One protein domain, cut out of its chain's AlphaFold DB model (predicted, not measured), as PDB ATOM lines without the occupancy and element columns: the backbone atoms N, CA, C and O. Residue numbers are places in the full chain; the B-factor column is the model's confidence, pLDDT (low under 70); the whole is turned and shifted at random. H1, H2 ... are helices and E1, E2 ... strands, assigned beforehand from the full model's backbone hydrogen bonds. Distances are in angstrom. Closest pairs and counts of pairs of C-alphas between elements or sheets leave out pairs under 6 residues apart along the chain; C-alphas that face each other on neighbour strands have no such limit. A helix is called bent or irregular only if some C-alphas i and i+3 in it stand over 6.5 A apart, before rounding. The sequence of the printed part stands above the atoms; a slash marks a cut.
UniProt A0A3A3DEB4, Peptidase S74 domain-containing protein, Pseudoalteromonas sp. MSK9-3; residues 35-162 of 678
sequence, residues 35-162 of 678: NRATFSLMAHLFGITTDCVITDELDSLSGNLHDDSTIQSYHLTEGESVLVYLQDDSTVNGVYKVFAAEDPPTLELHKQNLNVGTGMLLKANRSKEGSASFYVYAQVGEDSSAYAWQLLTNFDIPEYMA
ATOM      1  N   ASN A  35    -106.367 -31.029   2.308       58.16
ATOM      2  CA  ASN A  35    -105.583 -31.124   3.535       58.16
ATOM      3  C   ASN A  35    -104.075 -30.964   3.274       58.16
ATOM      4  O   ASN A  35    -103.403 -30.246   4.008       58.16
ATOM      5  N   ARG A  36    -103.529 -31.538   2.186       59.75
ATOM      6  CA  ARG A  36    -102.099 -31.422   1.805       59.75
ATOM      7  C   ARG A  36    -101.620 -29.983   1.594       59.75
ATOM      8  O   ARG A  36    -100.453 -29.678   1.842       59.75
ATOM      9  N   ALA A  37    -102.486 -29.103   1.100       59.62
ATOM     10  CA  ALA A  37    -102.168 -27.690   0.920       59.62
ATOM     11  C   ALA A  37    -102.145 -26.957   2.274       59.62
ATOM     12  O   ALA A  37    -101.202 -26.211   2.541       59.62
ATOM     13  N   THR A  38    -103.092 -27.269   3.161       60.41
ATOM     14  CA  THR A  38    -103.174 -26.739   4.532       60.41
ATOM     15  C   THR A  38    -101.991 -27.184   5.400       60.41
ATOM     16  O   THR A  38    -101.336 -26.347   6.022       60.41
ATOM     17  N   PHE A  39    -101.627 -28.473   5.365       62.00
ATOM     18  CA  PHE A  39    -100.437 -28.999   6.046       62.00
ATOM     19  C   PHE A  39     -99.146 -28.310   5.559       62.00
ATOM     20  O   PHE A  39     -98.259 -27.994   6.351       62.00
ATOM     21  N   SER A  40     -99.039 -28.042   4.250       64.12
ATOM     22  CA  SER A  40     -97.877 -27.364   3.657       64.12
ATOM     23  C   SER A  40     -97.748 -25.917   4.110       64.12
ATOM     24  O   SER A  40     -96.632 -25.467   4.368       64.12
ATOM     25  N   LEU A  41     -98.873 -25.207   4.212       63.81
ATOM     26  CA  LEU A  41     -98.939 -23.838   4.712       63.81
ATOM     27  C   LEU A  41     -98.507 -23.791   6.186       63.81
ATOM     28  O   LEU A  41     -97.593 -23.044   6.524       63.81
ATOM     29  N   MET A  42     -99.078 -24.643   7.045       63.78
ATOM     30  CA  MET A  42     -98.718 -24.684   8.468       63.78
ATOM     31  C   MET A  42     -97.261 -25.070   8.711       63.78
ATOM     32  O   MET A  42     -96.605 -24.443   9.537       63.78
ATOM     33  N   ALA A  43     -96.721 -26.044   7.977       64.12
ATOM     34  CA  ALA A  43     -95.319 -26.421   8.118       64.12
ATOM     35  C   ALA A  43     -94.353 -25.314   7.663       64.12
ATOM     36  O   ALA A  43     -93.294 -25.169   8.258       64.12
ATOM     37  N   HIS A  44     -94.708 -24.501   6.658       63.41
ATOM     38  CA  HIS A  44     -93.889 -23.343   6.266       63.41
ATOM     39  C   HIS A  44     -93.928 -22.202   7.289       63.41
ATOM     40  O   HIS A  44     -92.981 -21.427   7.372       63.41
ATOM     41  N   LEU A  45     -95.024 -22.069   8.036       57.34
ATOM     42  CA  LEU A  45     -95.226 -20.967   8.981       57.34
ATOM     43  C   LEU A  45     -94.752 -21.289  10.395       57.34
ATOM     44  O   LEU A  45     -94.275 -20.404  11.101       57.34
ATOM     45  N   PHE A  46     -94.947 -22.538  10.812       59.84
ATOM     46  CA  PHE A  46     -94.832 -22.976  12.202       59.84
ATOM     47  C   PHE A  46     -93.936 -24.207  12.370       59.84
ATOM     48  O   PHE A  46     -93.702 -24.634  13.496       59.84
ATOM     49  N   GLY A  47     -93.465 -24.795  11.270       69.19
ATOM     50  CA  GLY A  47     -92.681 -26.022  11.274       69.19
ATOM     51  C   GLY A  47     -91.315 -25.873  10.613       69.19
ATOM     52  O   GLY A  47     -90.879 -24.786  10.242       69.19
ATOM     53  N   ILE A  48     -90.637 -27.008  10.464       73.75
ATOM     54  CA  ILE A  48     -89.364 -27.113   9.745       73.75
ATOM     55  C   ILE A  48     -89.620 -27.822   8.415       73.75
ATOM     56  O   ILE A  48     -90.429 -28.747   8.328       73.75
ATOM     57  N   THR A  49     -88.938 -27.394   7.356       78.50
ATOM     58  CA  THR A  49     -88.970 -28.101   6.069       78.50
ATOM     59  C   THR A  49     -87.668 -28.863   5.871       78.50
ATOM     60  O   THR A  49     -86.594 -28.364   6.196       78.50
ATOM     61  N   THR A  50     -87.779 -30.087   5.371       85.56
ATOM     62  CA  THR A  50     -86.662 -30.957   4.999       85.56
ATOM     63  C   THR A  50     -86.830 -31.384   3.550       85.56
ATOM     64  O   THR A  50     -87.946 -31.438   3.018       85.56
ATOM     65  N   ASP A  51     -85.716 -31.654   2.886       86.50
ATOM     66  CA  ASP A  51     -85.685 -32.013   1.475       86.50
ATOM     67  C   ASP A  51     -86.161 -33.448   1.274       86.50
ATOM     68  O   ASP A  51     -86.984 -33.703   0.392       86.50
ATOM     69  N   CYS A  52     -85.730 -34.365   2.143       86.19
ATOM     70  CA  CYS A  52     -86.089 -35.773   2.053       86.19
ATOM     71  C   CYS A  52     -86.426 -36.399   3.416       86.19
ATOM     72  O   CYS A  52     -86.043 -35.889   4.465       86.19
ATOM     73  N   VAL A  53     -87.146 -37.518   3.411       88.81
ATOM     74  CA  VAL A  53     -87.324 -38.391   4.576       88.81
ATOM     75  C   VAL A  53     -86.946 -39.820   4.217       88.81
ATOM     76  O   VAL A  53     -87.361 -40.327   3.171       88.81
ATOM     77  N   ILE A  54     -86.188 -40.458   5.105       86.69
ATOM     78  CA  ILE A  54     -85.855 -41.876   5.035       86.69
ATOM     79  C   ILE A  54     -86.939 -42.649   5.784       86.69
ATOM     80  O   ILE A  54     -87.213 -42.398   6.956       86.69
ATOM     81  N   THR A  55     -87.593 -43.547   5.057       82.31
ATOM     82  CA  THR A  55     -88.755 -44.333   5.500       82.31
ATOM     83  C   THR A  55     -88.408 -45.793   5.774       82.31
ATOM     84  O   THR A  55     -89.256 -46.528   6.264       82.31
ATOM     85  N   ASP A  56     -87.193 -46.211   5.426       82.94
ATOM     86  CA  ASP A  56     -86.652 -47.538   5.698       82.94
ATOM     87  C   ASP A  56     -85.729 -47.466   6.932       82.94
ATOM     88  O   ASP A  56     -85.122 -46.425   7.209       82.94
ATOM     89  N   GLU A  57     -85.624 -48.558   7.686       79.81
ATOM     90  CA  GLU A  57     -84.638 -48.672   8.765       79.81
ATOM     91  C   GLU A  57     -83.221 -48.800   8.181       79.81
ATOM     92  O   GLU A  57     -83.044 -49.348   7.090       79.81
ATOM     93  N   LEU A  58     -82.221 -48.238   8.865       77.62
ATOM     94  CA  LEU A  58     -80.842 -48.192   8.381       77.62
ATOM     95  C   LEU A  58     -79.945 -48.987   9.328       77.62
ATOM     96  O   LEU A  58     -80.022 -48.823  10.539       77.62
ATOM     97  N   ASP A  59     -79.049 -49.804   8.774       70.62
ATOM     98  CA  ASP A  59     -78.148 -50.648   9.574       70.62
ATOM     99  C   ASP A  59     -77.095 -49.821  10.343       70.62
ATOM    100  O   ASP A  59     -76.589 -50.239  11.385       70.62
ATOM    101  N   SER A  60     -76.735 -48.641   9.827       71.19
ATOM    102  CA  SER A  60     -75.863 -47.670  10.493       71.19
ATOM    103  C   SER A  60     -76.063 -46.274   9.905       71.19
ATOM    104  O   SER A  60     -76.089 -46.096   8.693       71.19
ATOM    105  N   LEU A  61     -76.118 -45.261  10.772       71.62
ATOM    106  CA  LEU A  61     -76.067 -43.837  10.397       71.62
ATOM    107  C   LEU A  61     -74.645 -43.257  10.457       71.62
ATOM    108  O   LEU A  61     -74.447 -42.058  10.268       71.62
ATOM    109  N   SER A  62     -73.656 -44.099  10.765       64.25
ATOM    110  CA  SER A  62     -72.264 -43.713  10.991       64.25
ATOM    111  C   SER A  62     -71.331 -44.305   9.934       64.25
ATOM    112  O   SER A  62     -71.469 -45.469   9.553       64.25
ATOM    113  N   GLY A  63     -70.354 -43.508   9.490       65.00
ATOM    114  CA  GLY A  63     -69.354 -43.905   8.496       65.00
ATOM    115  C   GLY A  63     -69.732 -43.548   7.055       65.00
ATOM    116  O   GLY A  63     -70.572 -42.688   6.811       65.00
ATOM    117  N   ASN A  64     -69.066 -44.193   6.094       66.44
ATOM    118  CA  ASN A  64     -69.291 -43.965   4.669       66.44
ATOM    119  C   ASN A  64     -70.608 -44.614   4.209       66.44
ATOM    120  O   ASN A  64     -70.655 -45.827   4.009       66.44
ATOM    121  N   LEU A  65     -71.642 -43.803   3.980       70.44
ATOM    122  CA  LEU A  65     -72.957 -44.264   3.518       70.44
ATOM    123  C   LEU A  65     -73.052 -44.351   1.985       70.44
ATOM    124  O   LEU A  65     -74.126 -44.594   1.440       70.44
ATOM    125  N   HIS A  66     -71.939 -44.145   1.270       66.25
ATOM    126  CA  HIS A  66     -71.908 -44.152  -0.193       66.25
ATOM    127  C   HIS A  66     -72.309 -45.504  -0.788       66.25
ATOM    128  O   HIS A  66     -72.963 -45.526  -1.825       66.25
ATOM    129  N   ASP A  67     -71.968 -46.611  -0.121       62.66
ATOM    130  CA  ASP A  67     -72.236 -47.976  -0.595       62.66
ATOM    131  C   ASP A  67     -73.524 -48.589  -0.006       62.66
ATOM    132  O   ASP A  67     -73.859 -49.736  -0.308       62.66
ATOM    133  N   ASP A  68     -74.270 -47.841   0.815       74.62
ATOM    134  CA  ASP A  68     -75.532 -48.310   1.389       74.62
ATOM    135  C   ASP A  68     -76.644 -48.277   0.324       74.62
ATOM    136  O   ASP A  68     -77.121 -47.219  -0.106       74.62
ATOM    137  N   SER A  69     -77.075 -49.465  -0.111       71.25
ATOM    138  CA  SER A  69     -78.103 -49.626  -1.146       71.25
ATOM    139  C   SER A  69     -79.453 -49.002  -0.778       71.25
ATOM    140  O   SER A  69     -80.224 -48.634  -1.669       71.25
ATOM    141  N   THR A  70     -79.746 -48.870   0.517       73.81
ATOM    142  CA  THR A  70     -80.981 -48.281   1.034       73.81
ATOM    143  C   THR A  70     -80.928 -46.763   0.885       73.81
ATOM    144  O   THR A  70     -81.861 -46.168   0.342       73.81
ATOM    145  N   ILE A  71     -79.802 -46.132   1.234       77.25
ATOM    146  CA  ILE A  71     -79.596 -44.677   1.117       77.25
ATOM    147  C   ILE A  71     -79.483 -44.228  -0.345       77.25
ATOM    148  O   ILE A  71     -80.059 -43.201  -0.717       77.25
ATOM    149  N   GLN A  72     -78.835 -45.020  -1.209       74.31
ATOM    150  CA  GLN A  72     -78.743 -44.720  -2.646       74.31
ATOM    151  C   GLN A  72     -80.120 -44.580  -3.322       74.31
ATOM    152  O   GLN A  72     -80.258 -43.824  -4.288       74.31
ATOM    153  N   SER A  73     -81.153 -45.254  -2.801       79.44
ATOM    154  CA  SER A  73     -82.515 -45.196  -3.346       79.44
ATOM    155  C   SER A  73     -83.213 -43.837  -3.166       79.44
ATOM    156  O   SER A  73     -84.153 -43.530  -3.898       79.44
ATOM    157  N   TYR A  74     -82.732 -42.996  -2.243       80.12
ATOM    158  CA  TYR A  74     -83.287 -41.664  -1.967       80.12
ATOM    159  C   TYR A  74     -82.651 -40.546  -2.810       80.12
ATOM    160  O   TYR A  74     -83.140 -39.412  -2.780       80.12
ATOM    161  N   HIS A  75     -81.597 -40.863  -3.580       80.56
ATOM    162  CA  HIS A  75     -80.865 -39.932  -4.450       80.56
ATOM    163  C   HIS A  75     -80.480 -38.619  -3.750       80.56
ATOM    164  O   HIS A  75     -80.717 -37.532  -4.280       80.56
ATOM    165  N   LEU A  76     -79.930 -38.726  -2.539       81.19
ATOM    166  CA  LEU A  76     -79.542 -37.573  -1.733       81.19
ATOM    167  C   LEU A  76     -78.386 -36.805  -2.383       81.19
ATOM    168  O   LEU A  76     -77.416 -37.410  -2.844       81.19
ATOM    169  N   THR A  77     -78.473 -35.478  -2.394       82.31
ATOM    170  CA  THR A  77     -77.387 -34.597  -2.850       82.31
ATOM    171  C   THR A  77     -76.787 -33.812  -1.694       82.31
ATOM    172  O   THR A  77     -77.450 -33.558  -0.689       82.31
ATOM    173  N   GLU A  78     -75.531 -33.392  -1.844       82.75
ATOM    174  CA  GLU A  78     -74.853 -32.556  -0.856       82.75
ATOM    175  C   GLU A  78     -75.683 -31.315  -0.484       82.75
ATOM    176  O   GLU A  78     -76.248 -30.633  -1.343       82.75
ATOM    177  N   GLY A  79     -75.761 -31.035   0.818       82.06
ATOM    178  CA  GLY A  79     -76.479 -29.899   1.383       82.06
ATOM    179  C   GLY A  79     -77.956 -30.149   1.693       82.06
ATOM    180  O   GLY A  79     -78.541 -29.333   2.412       82.06
ATOM    181  N   GLU A  80     -78.549 -31.254   1.223       87.31
ATOM    182  CA  GLU A  80     -79.944 -31.600   1.523       87.31
ATOM    183  C   GLU A  80     -80.142 -31.913   3.017       87.31
ATOM    184  O   GLU A  80     -79.299 -32.531   3.670       87.31
ATOM    185  N   SER A  81     -81.278 -31.485   3.569       88.38
ATOM    186  CA  SER A  81     -81.713 -31.837   4.924       88.38
ATOM    187  C   SER A  81     -82.656 -33.036   4.882       88.38
ATOM    188  O   SER A  81     -83.633 -33.034   4.134       88.38
ATOM    189  N   VAL A  82     -82.397 -34.050   5.703       88.56
ATOM    190  CA  VAL A  82     -83.078 -35.346   5.649       88.56
ATOM    191  C   VAL A  82     -83.605 -35.739   7.022       88.56
ATOM    192  O   VAL A  82     -82.866 -35.706   7.999       88.56
ATOM    193  N   LEU A  83     -84.875 -36.123   7.119       89.12
ATOM    194  CA  LEU A  83     -85.435 -36.691   8.347       89.12
ATOM    195  C   LEU A  83     -85.181 -38.202   8.413       89.12
ATOM    196  O   LEU A  83     -85.498 -38.926   7.469       89.12
ATOM    197  N   VAL A  84     -84.703 -38.672   9.563       87.69
ATOM    198  CA  VAL A  84     -84.625 -40.089   9.934       87.69
ATOM    199  C   VAL A  84     -85.491 -40.300  11.176       87.69
ATOM    200  O   VAL A  84     -85.297 -39.602  12.171       87.69
ATOM    201  N   TYR A  85     -86.478 -41.199  11.117       85.31
ATOM    202  CA  TYR A  85     -87.493 -41.306  12.180       85.31
ATOM    203  C   TYR A  85     -87.929 -42.725  12.582       85.31
ATOM    204  O   TYR A  85     -88.705 -42.857  13.524       85.31
ATOM    205  N   LEU A  86     -87.457 -43.765  11.886       83.69
ATOM    206  CA  LEU A  86     -87.851 -45.168  12.095       83.69
ATOM    207  C   LEU A  86     -86.683 -46.063  12.530       83.69
ATOM    208  O   LEU A  86     -86.658 -47.236  12.190       83.69
ATOM    209  N   GLN A  87     -85.691 -45.515  13.227       83.94
ATOM    210  CA  GLN A  87     -84.610 -46.333  13.783       83.94
ATOM    211  C   GLN A  87     -85.032 -46.928  15.128       83.94
ATOM    212  O   GLN A  87     -85.649 -46.213  15.930       83.94
ATOM    213  N   ASP A  88     -84.645 -48.182  15.382       77.56
ATOM    214  CA  ASP A  88     -84.810 -48.873  16.669       77.56
ATOM    215  C   ASP A  88     -84.254 -48.065  17.859       77.56
ATOM    216  O   ASP A  88     -84.868 -47.998  18.928       77.56
ATOM    217  N   ASP A  89     -83.113 -47.394  17.673       79.62
ATOM    218  CA  ASP A  89     -82.589 -46.436  18.646       79.62
ATOM    219  C   ASP A  89     -83.230 -45.052  18.440       79.62
ATOM    220  O   ASP A  89     -82.916 -44.288  17.523       79.62
ATOM    221  N   SER A  90     -84.137 -44.686  19.345       73.75
ATOM    222  CA  SER A  90     -84.842 -43.404  19.286       73.75
ATOM    223  C   SER A  90     -83.918 -42.189  19.425       73.75
ATOM    224  O   SER A  90     -84.268 -41.105  18.955       73.75
ATOM    225  N   THR A  91     -82.719 -42.352  19.999       76.25
ATOM    226  CA  THR A  91     -81.752 -41.260  20.172       76.25
ATOM    227  C   THR A  91     -81.089 -40.847  18.861       76.25
ATOM    228  O   THR A  91     -80.639 -39.703  18.739       76.25
ATOM    229  N   VAL A  92     -81.083 -41.714  17.842       81.31
ATOM    230  CA  VAL A  92     -80.545 -41.393  16.512       81.31
ATOM    231  C   VAL A  92     -81.607 -40.852  15.557       81.31
ATOM    232  O   VAL A  92     -81.264 -40.240  14.547       81.31
ATOM    233  N   ASN A  93     -82.892 -40.934  15.898       85.44
ATOM    234  CA  ASN A  93     -83.937 -40.263  15.128       85.44
ATOM    235  C   ASN A  93     -83.775 -38.729  15.209       85.44
ATOM    236  O   ASN A  93     -83.420 -38.158  16.246       85.44
ATOM    237  N   GLY A  94     -83.989 -38.037  14.092       86.50
ATOM    238  CA  GLY A  94     -83.804 -36.594  13.977       86.50
ATOM    239  C   GLY A  94     -83.577 -36.120  12.545       86.50
ATOM    240  O   GLY A  94     -83.635 -36.891  11.591       86.50
ATOM    241  N   VAL A  95     -83.331 -34.819  12.397       88.19
ATOM    242  CA  VAL A  95     -83.000 -34.216  11.102       88.19
ATOM    243  C   VAL A  95     -81.490 -34.212  10.929       88.19
ATOM    244  O   VAL A  95     -80.759 -33.786  11.818       88.19
ATOM    245  N   TYR A  96     -81.035 -34.657   9.771       89.06
ATOM    246  CA  TYR A  96     -79.645 -34.732   9.358       89.06
ATOM    247  C   TYR A  96     -79.407 -33.804   8.174       89.06
ATOM    248  O   TYR A  96     -80.338 -33.457   7.452       89.06
ATOM    249  N   LYS A  97     -78.157 -33.404   7.963       89.12
ATOM    250  CA  LYS A  97     -77.728 -32.703   6.755       89.12
ATOM    251  C   LYS A  97     -76.713 -33.555   6.014       89.12
ATOM    252  O   LYS A  97     -75.839 -34.148   6.643       89.12
ATOM    253  N   VAL A  98     -76.881 -33.634   4.701       86.31
ATOM    254  CA  VAL A  98     -76.049 -34.444   3.816       86.31
ATOM    255  C   VAL A  98     -74.765 -33.688   3.506       86.31
ATOM    256  O   VAL A  98     -74.811 -32.560   3.014       86.31
ATOM    257  N   PHE A  99     -73.629 -34.331   3.750       82.44
ATOM    258  CA  PHE A  99     -72.306 -33.841   3.388       82.44
ATOM    259  C   PHE A  99     -71.636 -34.828   2.436       82.44
ATOM    260  O   PHE A  99     -71.745 -36.042   2.610       82.44
ATOM    261  N   ALA A 100     -70.954 -34.301   1.421       72.94
ATOM    262  CA  ALA A 100     -70.070 -35.079   0.570       72.94
ATOM    263  C   ALA A 100     -68.630 -34.833   1.028       72.94
ATOM    264  O   ALA A 100     -68.198 -33.686   1.117       72.94
ATOM    265  N   ALA A 101     -67.889 -35.895   1.341       63.78
ATOM    266  CA  ALA A 101     -66.457 -35.789   1.581       63.78
ATOM    267  C   ALA A 101     -65.699 -36.020   0.270       63.78
ATOM    268  O   ALA A 101     -65.983 -36.966  -0.470       63.78
ATOM    269  N   GLU A 102     -64.727 -35.158  -0.026       53.94
ATOM    270  CA  GLU A 102     -63.848 -35.329  -1.179       53.94
ATOM    271  C   GLU A 102     -62.675 -36.253  -0.807       53.94
ATOM    272  O   GLU A 102     -61.731 -35.836  -0.143       53.94
ATOM    273  N   ASP A 103     -62.745 -37.492  -1.305       52.31
ATOM    274  CA  ASP A 103     -61.645 -38.459  -1.486       52.31
ATOM    275  C   ASP A 103     -61.379 -39.483  -0.342       52.31
ATOM    276  O   ASP A 103     -60.640 -39.195   0.605       52.31
ATOM    277  N   PRO A 104     -61.908 -40.731  -0.442       53.06
ATOM    278  CA  PRO A 104     -62.849 -41.217  -1.462       53.06
ATOM    279  C   PRO A 104     -64.233 -40.549  -1.306       53.06
ATOM    280  O   PRO A 104     -64.525 -40.046  -0.227       53.06
ATOM    281  N   PRO A 105     -65.093 -40.508  -2.346       61.94
ATOM    282  CA  PRO A 105     -66.403 -39.863  -2.258       61.94
ATOM    283  C   PRO A 105     -67.289 -40.608  -1.257       61.94
ATOM    284  O   PRO A 105     -67.833 -41.666  -1.568       61.94
ATOM    285  N   THR A 106     -67.413 -40.067  -0.049       68.38
ATOM    286  CA  THR A 106     -68.275 -40.622   0.996       68.38
ATOM    287  C   THR A 106     -69.445 -39.686   1.238       68.38
ATOM    288  O   THR A 106     -69.296 -38.463   1.240       68.38
ATOM    289  N   LEU A 107     -70.637 -40.260   1.383       73.62
ATOM    290  CA  LEU A 107     -71.840 -39.514   1.733       73.62
ATOM    291  C   LEU A 107     -72.032 -39.678   3.240       73.62
ATOM    292  O   LEU A 107     -72.107 -40.803   3.731       73.62
ATOM    293  N   GLU A 108     -72.041 -38.570   3.971       81.50
ATOM    294  CA  GLU A 108     -72.182 -38.555   5.427       81.50
ATOM    295  C   GLU A 108     -73.450 -37.804   5.834       81.50
ATOM    296  O   GLU A 108     -73.824 -36.792   5.233       81.50
ATOM    297  N   LEU A 109     -74.115 -38.292   6.881       84.06
ATOM    298  CA  LEU A 109     -75.276 -37.647   7.485       84.06
ATOM    299  C   LEU A 109     -74.867 -37.044   8.826       84.06
ATOM    300  O   LEU A 109     -74.540 -37.760   9.769       84.06
ATOM    301  N   HIS A 110     -74.910 -35.719   8.946       85.50
ATOM    302  CA  HIS A 110     -74.587 -35.032  10.201       85.50
ATOM    303  C   HIS A 110     -75.864 -34.557  10.887       85.50
ATOM    304  O   HIS A 110     -76.606 -33.734  10.336       85.50
ATOM    305  N   LYS A 111     -76.130 -35.073  12.094       86.38
ATOM    306  CA  LYS A 111     -77.337 -34.738  12.859       86.38
ATOM    307  C   LYS A 111     -77.360 -33.244  13.170       86.38
ATOM    308  O   LYS A 111     -76.386 -32.682  13.663       86.38
ATOM    309  N   GLN A 112     -78.472 -32.592  12.868       85.25
ATOM    310  CA  GLN A 112     -78.664 -31.177  13.143       85.25
ATOM    311  C   GLN A 112     -79.124 -30.989  14.591       85.25
ATOM    312  O   GLN A 112     -80.091 -31.613  15.032       85.25
ATOM    313  N   ASN A 113     -78.464 -30.078  15.309       77.19
ATOM    314  CA  ASN A 113     -78.913 -29.620  16.623       77.19
ATOM    315  C   ASN A 113     -80.109 -28.682  16.449       77.19
ATOM    316  O   ASN A 113     -79.969 -27.462  16.360       77.19
ATOM    317  N   LEU A 114     -81.296 -29.272  16.352       73.00
ATOM    318  CA  LEU A 114     -82.557 -28.547  16.328       73.00
ATOM    319  C   LEU A 114     -83.108 -28.433  17.748       73.00
ATOM    320  O   LEU A 114     -83.083 -29.397  18.512       73.00
ATOM    321  N   ASN A 115     -83.653 -27.266  18.088       67.38
ATOM    322  CA  ASN A 115     -84.407 -27.091  19.325       67.38
ATOM    323  C   ASN A 115     -85.798 -27.724  19.153       67.38
ATOM    324  O   ASN A 115     -86.763 -27.053  18.785       67.38
ATOM    325  N   VAL A 116     -85.854 -29.049  19.300       68.88
ATOM    326  CA  VAL A 116     -87.054 -29.859  19.087       68.88
ATOM    327  C   VAL A 116     -87.936 -29.842  20.338       68.88
ATOM    328  O   VAL A 116     -87.536 -30.307  21.399       68.88
ATOM    329  N   GLY A 117     -89.135 -29.271  20.223       65.94
ATOM    330  CA  GLY A 117     -90.106 -29.172  21.318       65.94
ATOM    331  C   GLY A 117     -91.332 -30.059  21.108       65.94
ATOM    332  O   GLY A 117     -91.631 -30.461  19.981       65.94
ATOM    333  N   THR A 118     -92.065 -30.335  22.191       66.81
ATOM    334  CA  THR A 118     -93.353 -31.046  22.150       66.81
ATOM    335  C   THR A 118     -94.296 -30.376  21.155       66.81
ATOM    336  O   THR A 118     -94.628 -29.203  21.302       66.81
ATOM    337  N   GLY A 119     -94.734 -31.123  20.146       67.25
ATOM    338  CA  GLY A 119     -95.669 -30.656  19.131       67.25
ATOM    339  C   GLY A 119     -95.047 -29.952  17.920       67.25
ATOM    340  O   GLY A 119     -95.759 -29.299  17.157       67.25
ATOM    341  N   MET A 120     -93.735 -30.070  17.715       75.31
ATOM    342  CA  MET A 120     -93.076 -29.488  16.548       75.31
ATOM    343  C   MET A 120     -93.480 -30.212  15.251       75.31
ATOM    344  O   MET A 120     -93.387 -31.436  15.160       75.31
ATOM    345  N   LEU A 121     -93.903 -29.448  14.238       77.12
ATOM    346  CA  LEU A 121     -94.314 -29.953  12.924       77.12
ATOM    347  C   LEU A 121     -93.153 -29.898  11.920       77.12
ATOM    348  O   LEU A 121     -92.419 -28.912  11.859       77.12
ATOM    349  N   LEU A 122     -93.020 -30.922  11.080       83.19
ATOM    350  CA  LEU A 122     -92.018 -30.993  10.022       83.19
ATOM    351  C   LEU A 122     -92.631 -31.485   8.709       83.19
ATOM    352  O   LEU A 122     -93.420 -32.427   8.684       83.19
ATOM    353  N   LYS A 123     -92.250 -30.854   7.596       83.88
ATOM    354  CA  LYS A 123     -92.600 -31.289   6.238       83.88
ATOM    355  C   LYS A 123     -91.370 -31.846   5.533       83.88
ATOM    356  O   LYS A 123     -90.358 -31.156   5.447       83.88
ATOM    357  N   ALA A 124     -91.487 -33.040   4.964       84.44
ATOM    358  CA  ALA A 124     -90.507 -33.601   4.041       84.44
ATOM    359  C   ALA A 124     -90.990 -33.415   2.600       84.44
ATOM    360  O   ALA A 124     -92.118 -33.783   2.265       84.44
ATOM    361  N   ASN A 125     -90.160 -32.821   1.742       80.38
ATOM    362  CA  ASN A 125     -90.533 -32.518   0.358       80.38
ATOM    363  C   ASN A 125     -90.490 -33.750  -0.560       80.38
ATOM    364  O   ASN A 125     -91.251 -33.804  -1.528       80.38
ATOM    365  N   ARG A 126     -89.637 -34.733  -0.252       83.38
ATOM    366  CA  ARG A 126     -89.464 -35.974  -1.016       83.38
ATOM    367  C   ARG A 126     -89.424 -37.190  -0.090       83.38
ATOM    368  O   ARG A 126     -88.777 -37.170   0.951       83.38
ATOM    369  N   SER A 127     -90.061 -38.275  -0.508       79.62
ATOM    370  CA  SER A 127     -89.926 -39.612   0.083       79.62
ATOM    371  C   SER A 127     -89.768 -40.641  -1.040       79.62
ATOM    372  O   SER A 127     -90.006 -40.316  -2.209       79.62
ATOM    373  N   LYS A 128     -89.403 -41.883  -0.704       70.81
ATOM    374  CA  LYS A 128     -89.328 -43.011  -1.654       70.81
ATOM    375  C   LYS A 128     -90.643 -43.234  -2.415       70.81
ATOM    376  O   LYS A 128     -90.634 -43.666  -3.562       70.81
ATOM    377  N   GLU A 129     -91.772 -42.867  -1.808       65.19
ATOM    378  CA  GLU A 129     -93.109 -42.950  -2.411       65.19
ATOM    379  C   GLU A 129     -93.467 -41.739  -3.294       65.19
ATOM    380  O   GLU A 129     -94.580 -41.643  -3.811       65.19
ATOM    381  N   GLY A 130     -92.548 -40.783  -3.475       59.16
ATOM    382  CA  GLY A 130     -92.737 -39.620  -4.346       59.16
ATOM    383  C   GLY A 130     -93.763 -38.604  -3.837       59.16
ATOM    384  O   GLY A 130     -94.238 -37.773  -4.612       59.16
ATOM    385  N   SER A 131     -94.117 -38.651  -2.550       64.62
ATOM    386  CA  SER A 131     -95.086 -37.740  -1.942       64.62
ATOM    387  C   SER A 131     -94.472 -36.933  -0.797       64.62
ATOM    388  O   SER A 131     -93.614 -37.425  -0.064       64.62
ATOM    389  N   ALA A 132     -94.894 -35.670  -0.674       66.50
ATOM    390  CA  ALA A 132     -94.549 -34.841   0.473       66.50
ATOM    391  C   ALA A 132     -95.308 -35.347   1.708       66.50
ATOM    392  O   ALA A 132     -96.536 -35.461   1.669       66.50
ATOM    393  N   SER A 133     -94.575 -35.618   2.786       76.81
ATOM    394  CA  SER A 133     -95.091 -36.222   4.020       76.81
ATOM    395  C   SER A 133     -94.910 -35.270   5.200       76.81
ATOM    396  O   SER A 133     -93.990 -34.447   5.211       76.81
ATOM    397  N   PHE A 134     -95.794 -35.374   6.188       81.00
ATOM    398  CA  PHE A 134     -95.803 -34.514   7.369       81.00
ATOM    399  C   PHE A 134     -95.526 -35.340   8.618       81.00
ATOM    400  O   PHE A 134     -96.058 -36.438   8.763       81.00
ATOM    401  N   TYR A 135     -94.705 -34.799   9.510       82.06
ATOM    402  CA  TYR A 135     -94.258 -35.463  10.725       82.06
ATOM    403  C   TYR A 135     -94.414 -34.541  11.920       82.06
ATOM    404  O   TYR A 135     -94.234 -33.329  11.800       82.06
ATOM    405  N   VAL A 136     -94.721 -35.113  13.076       79.56
ATOM    406  CA  VAL A 136     -94.829 -34.372  14.331       79.56
ATOM    407  C   VAL A 136     -93.909 -34.969  15.382       79.56
ATOM    408  O   VAL A 136     -93.802 -36.188  15.483       79.56
ATOM    409  N   TYR A 137     -93.232 -34.118  16.147       80.94
ATOM    410  CA  TYR A 137     -92.427 -34.535  17.288       80.94
ATOM    411  C   TYR A 137     -93.290 -34.469  18.545       80.94
ATOM    412  O   TYR A 137     -93.552 -33.387  19.073       80.94
ATOM    413  N   ALA A 138     -93.801 -35.614  18.990       74.44
ATOM    414  CA  ALA A 138     -94.770 -35.693  20.078       74.44
ATOM    415  C   ALA A 138     -94.331 -36.695  21.146       74.44
ATOM    416  O   ALA A 138     -93.478 -37.552  20.918       74.44
ATOM    417  N   GLN A 139     -94.915 -36.549  22.330       74.75
ATOM    418  CA  GLN A 139     -94.729 -37.471  23.439       74.75
ATOM    419  C   GLN A 139     -95.409 -38.806  23.115       74.75
ATOM    420  O   GLN A 139     -96.532 -38.818  22.611       74.75
ATOM    421  N   VAL A 140     -94.730 -39.922  23.370       67.31
ATOM    422  CA  VAL A 140     -95.200 -41.270  23.026       67.31
ATOM    423  C   VAL A 140     -95.072 -42.177  24.252       67.31
ATOM    424  O   VAL A 140     -94.019 -42.211  24.882       67.31
ATOM    425  N   GLY A 141     -96.142 -42.909  24.587       62.31
ATOM    426  CA  GLY A 141     -96.213 -43.833  25.732       62.31
ATOM    427  C   GLY A 141     -97.131 -43.354  26.868       62.31
ATOM    428  O   GLY A 141     -97.327 -42.155  27.048       62.31
ATOM    429  N   GLU A 142     -97.699 -44.295  27.635       55.12
ATOM    430  CA  GLU A 142     -98.630 -44.015  28.752       55.12
ATOM    431  C   GLU A 142     -97.963 -43.234  29.905       55.12
ATOM    432  O   GLU A 142     -98.623 -42.448  30.582       55.12
ATOM    433  N   ASP A 143     -96.639 -43.357  30.057       54.06
ATOM    434  CA  ASP A 143     -95.867 -42.778  31.168       54.06
ATOM    435  C   ASP A 143     -95.347 -41.352  30.910       54.06
ATOM    436  O   ASP A 143     -94.632 -40.789  31.739       54.06
ATOM    437  N   SER A 144     -95.684 -40.739  29.767       56.44
ATOM    438  CA  SER A 144     -95.363 -39.330  29.481       56.44
ATOM    439  C   SER A 144     -93.862 -38.966  29.597       56.44
ATOM    440  O   SER A 144     -93.515 -37.850  29.983       56.44
ATOM    441  N   SER A 145     -92.933 -39.860  29.250       58.47
ATOM    442  CA  SER A 145     -91.482 -39.617  29.416       58.47
ATOM    443  C   SER A 145     -90.646 -39.712  28.132       58.47
ATOM    444  O   SER A 145     -89.499 -39.267  28.131       58.47
ATOM    445  N   ALA A 146     -91.202 -40.224  27.030       69.12
ATOM    446  CA  ALA A 146     -90.492 -40.402  25.761       69.12
ATOM    447  C   ALA A 146     -91.081 -39.531  24.641       69.12
ATOM    448  O   ALA A 146     -92.284 -39.280  24.607       69.12
ATOM    449  N   TYR A 147     -90.234 -39.087  23.708       75.06
ATOM    450  CA  TYR A 147     -90.614 -38.273  22.549       75.06
ATOM    451  C   TYR A 147     -90.139 -38.944  21.264       75.06
ATOM    452  O   TYR A 147     -89.014 -39.439  21.208       75.06
ATOM    453  N   ALA A 148     -90.973 -38.941  20.226       79.75
ATOM    454  CA  ALA A 148     -90.599 -39.468  18.921       79.75
ATOM    455  C   ALA A 148     -91.288 -38.718  17.779       79.75
ATOM    456  O   ALA A 148     -92.330 -38.079  17.939       79.75
ATOM    457  N   TRP A 149     -90.680 -38.819  16.600       84.31
ATOM    458  CA  TRP A 149     -91.257 -38.353  15.347       84.31
ATOM    459  C   TRP A 149     -92.312 -39.346  14.854       84.31
ATOM    460  O   TRP A 149     -92.029 -40.531  14.702       84.31
ATOM    461  N   GLN A 150     -93.519 -38.867  14.572       78.31
ATOM    462  CA  GLN A 150     -94.627 -39.684  14.077       78.31
ATOM    463  C   GLN A 150     -95.116 -39.177  12.721       78.31
ATOM    464  O   GLN A 150     -95.237 -37.968  12.514       78.31
ATOM    465  N   LEU A 151     -95.408 -40.104  11.802       81.56
ATOM    466  CA  LEU A 151     -96.023 -39.790  10.512       81.56
ATOM    467  C   LEU A 151     -97.470 -39.341  10.729       81.56
ATOM    468  O   LEU A 151     -98.287 -40.073  11.284       81.56
ATOM    469  N   LEU A 152     -97.796 -38.154  10.232       74.50
ATOM    470  CA  LEU A 152     -99.129 -37.584  10.327       74.50
ATOM    471  C   LEU A 152     -99.939 -37.974   9.083       74.50
ATOM    472  O   LEU A 152     -99.719 -37.446   7.991       74.50
ATOM    473  N   THR A 153    -100.860 -38.927   9.239       65.00
ATOM    474  CA  THR A 153    -101.677 -39.456   8.131       65.00
ATOM    475  C   THR A 153    -102.995 -38.702   7.939       65.00
ATOM    476  O   THR A 153    -103.461 -38.613   6.807       65.00
ATOM    477  N   ASN A 154    -103.552 -38.103   9.002       57.94
ATOM    478  CA  ASN A 154    -104.748 -37.245   9.005       57.94
ATOM    479  C   ASN A 154    -104.584 -36.095  10.021       57.94
ATOM    480  O   ASN A 154    -103.871 -36.244  11.010       57.94
ATOM    481  N   PHE A 155    -105.228 -34.944   9.784       51.31
ATOM    482  CA  PHE A 155    -105.141 -33.762  10.660       51.31
ATOM    483  C   PHE A 155    -106.227 -33.775  11.743       51.31
ATOM    484  O   PHE A 155    -107.048 -32.868  11.814       51.31
ATOM    485  N   ASP A 156    -106.234 -34.802  12.585       52.56
ATOM    486  CA  ASP A 156    -106.857 -34.677  13.901       52.56
ATOM    487  C   ASP A 156    -105.755 -34.186  14.833       52.56
ATOM    488  O   ASP A 156    -104.976 -34.993  15.337       52.56
ATOM    489  N   ILE A 157    -105.613 -32.858  14.985       46.97
ATOM    490  CA  ILE A 157    -104.690 -32.304  15.984       46.97
ATOM    491  C   ILE A 157    -105.161 -32.853  17.332       46.97
ATOM    492  O   ILE A 157    -106.265 -32.504  17.762       46.97
ATOM    493  N   PRO A 158    -104.358 -33.674  18.020       49.47
ATOM    494  CA  PRO A 158    -104.732 -34.115  19.347       49.47
ATOM    495  C   PRO A 158    -104.876 -32.887  20.249       49.47
ATOM    496  O   PRO A 158    -104.036 -31.992  20.199       49.47
ATOM    497  N   GLU A 159    -105.921 -32.816  21.069       50.72
ATOM    498  CA  GLU A 159    -106.256 -31.618  21.860       50.72
ATOM    499  C   GLU A 159    -105.067 -31.110  22.706       50.72
ATOM    500  O   GLU A 159    -104.861 -29.904  22.859       50.72
ATOM    501  N   TYR A 160    -104.193 -32.031  23.135       57.06
ATOM    502  CA  TYR A 160    -102.954 -31.743  23.860       57.06
ATOM    503  C   TYR A 160    -101.912 -30.942  23.061       57.06
ATOM    504  O   TYR A 160    -101.018 -30.353  23.654       57.06
ATOM    505  N   MET A 161    -101.989 -30.900  21.731       47.62
ATOM    506  CA  MET A 161    -101.051 -30.181  20.862       47.62
ATOM    507  C   MET A 161    -101.434 -28.725  20.592       47.62
ATOM    508  O   MET A 161    -100.574 -27.917  20.230       47.62
ATOM    509  N   ALA A 162    -102.701 -28.361  20.797       52.47
ATOM    510  CA  ALA A 162    -103.200 -27.006  20.568       52.47
ATOM    511  C   ALA A 162    -102.450 -25.897  21.354       52.47
ATOM    512  O   ALA A 162    -102.263 -24.809  20.799       52.47
TER     513      ALA A 162
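Overview. This is residues 35 to 162 of the 678 residues of the protein "Peptidase S74 domain-containing protein" of Pseudoalteromonas sp. MSK9-3 (UniProt A0A3A3DEB4). One strongly twisted sheet of seven strands folds back on itself into two leaves that are partly face to face, E4 E3 E2 and E5 E6 E7, with E1 as the hinge; helix H1 packs slantwise over E5 and E6, and the short helix H2 is off the sheet. The tip between E3 and E4 and the tail after E7 mark opposite ends of the long axis. The printed part has 128 residues, with named elements in the order H1 E1 H2 E2 E3 E4 E5 E6 E7; the mixed sheet has the order E4 E3 E2 E1 E5 E6 E7. The class is mixed, helices and strands, with under half of the residues in named elements; the whole is compact, with a radius of gyration of the C-alphas of 15.1 A and spans of 50 by 34 by 24 A.

Arrangement. H1, residues 35 to 46, is on the sheet at a height of 8.9 A, over E5, residues 120 to 126, and E6, residues 133 to 140. Its closest C-alphas to E5 are those of Ala 43 and Lys 123, 5.9 A. On the local plane it stands at 56 degrees to E5, slantwise to the strands. E1, residues 48 to 54, is parallel to E5, with N 50 and O 123 2.8 A apart, and parallel to E2, residues 81 to 84, with N 83 and O 52 2.9 A apart. H2, residues 69 to 72, is only just not on the sheet, with 4 pairs of C-alphas within 10 A. E1, H2 and E2 form a strand-helix-strand unit, two parallel neighbour strands with a helix between, and its crossover is right-handed. E2, E3, residues 94 to 101, and E4, residues 106 to 111, form a meander, each strand the antiparallel neighbour of the one before; N 82 and O 96 are 2.8 A apart, N 99 and O 108 2.9 A. E5, E6 and E7, residues 146 to 151, form another; N 122 and O 135 are 2.8 A apart, N 150 and O 136 2.8 A. In this folded sheet, one sheet bent back on itself, the two leaves face each other with 15 pairs of C-alphas within 11 A. Every O i to N i+4 pair in H1 is within hydrogen-bond range; H2 is too short for one.

Along the chain. H1 begins at C-alpha 35 (-105.583, -31.124, 3.535) and is 16.0 A long. E1 measures 15.9 A, E3 21.3 A, E4 16.0 A and E5 19.1 A. E6, 19.7 A, bends by 57 degrees at residue 137. E7, 16.2 A, ends at C-alpha 151 (-96.023, -39.790, 10.512).

Size, cuts and confidence. The C-alphas farthest apart, those of Asp 103 and Glu 159, are 50.8 A apart. The printed part has no cut. The link from E1 to H2, 14 residues, is long. Mean pLDDT of the printed part is 72.7; 50 residues are under 70, among them 35 to 47 and 153 to 162.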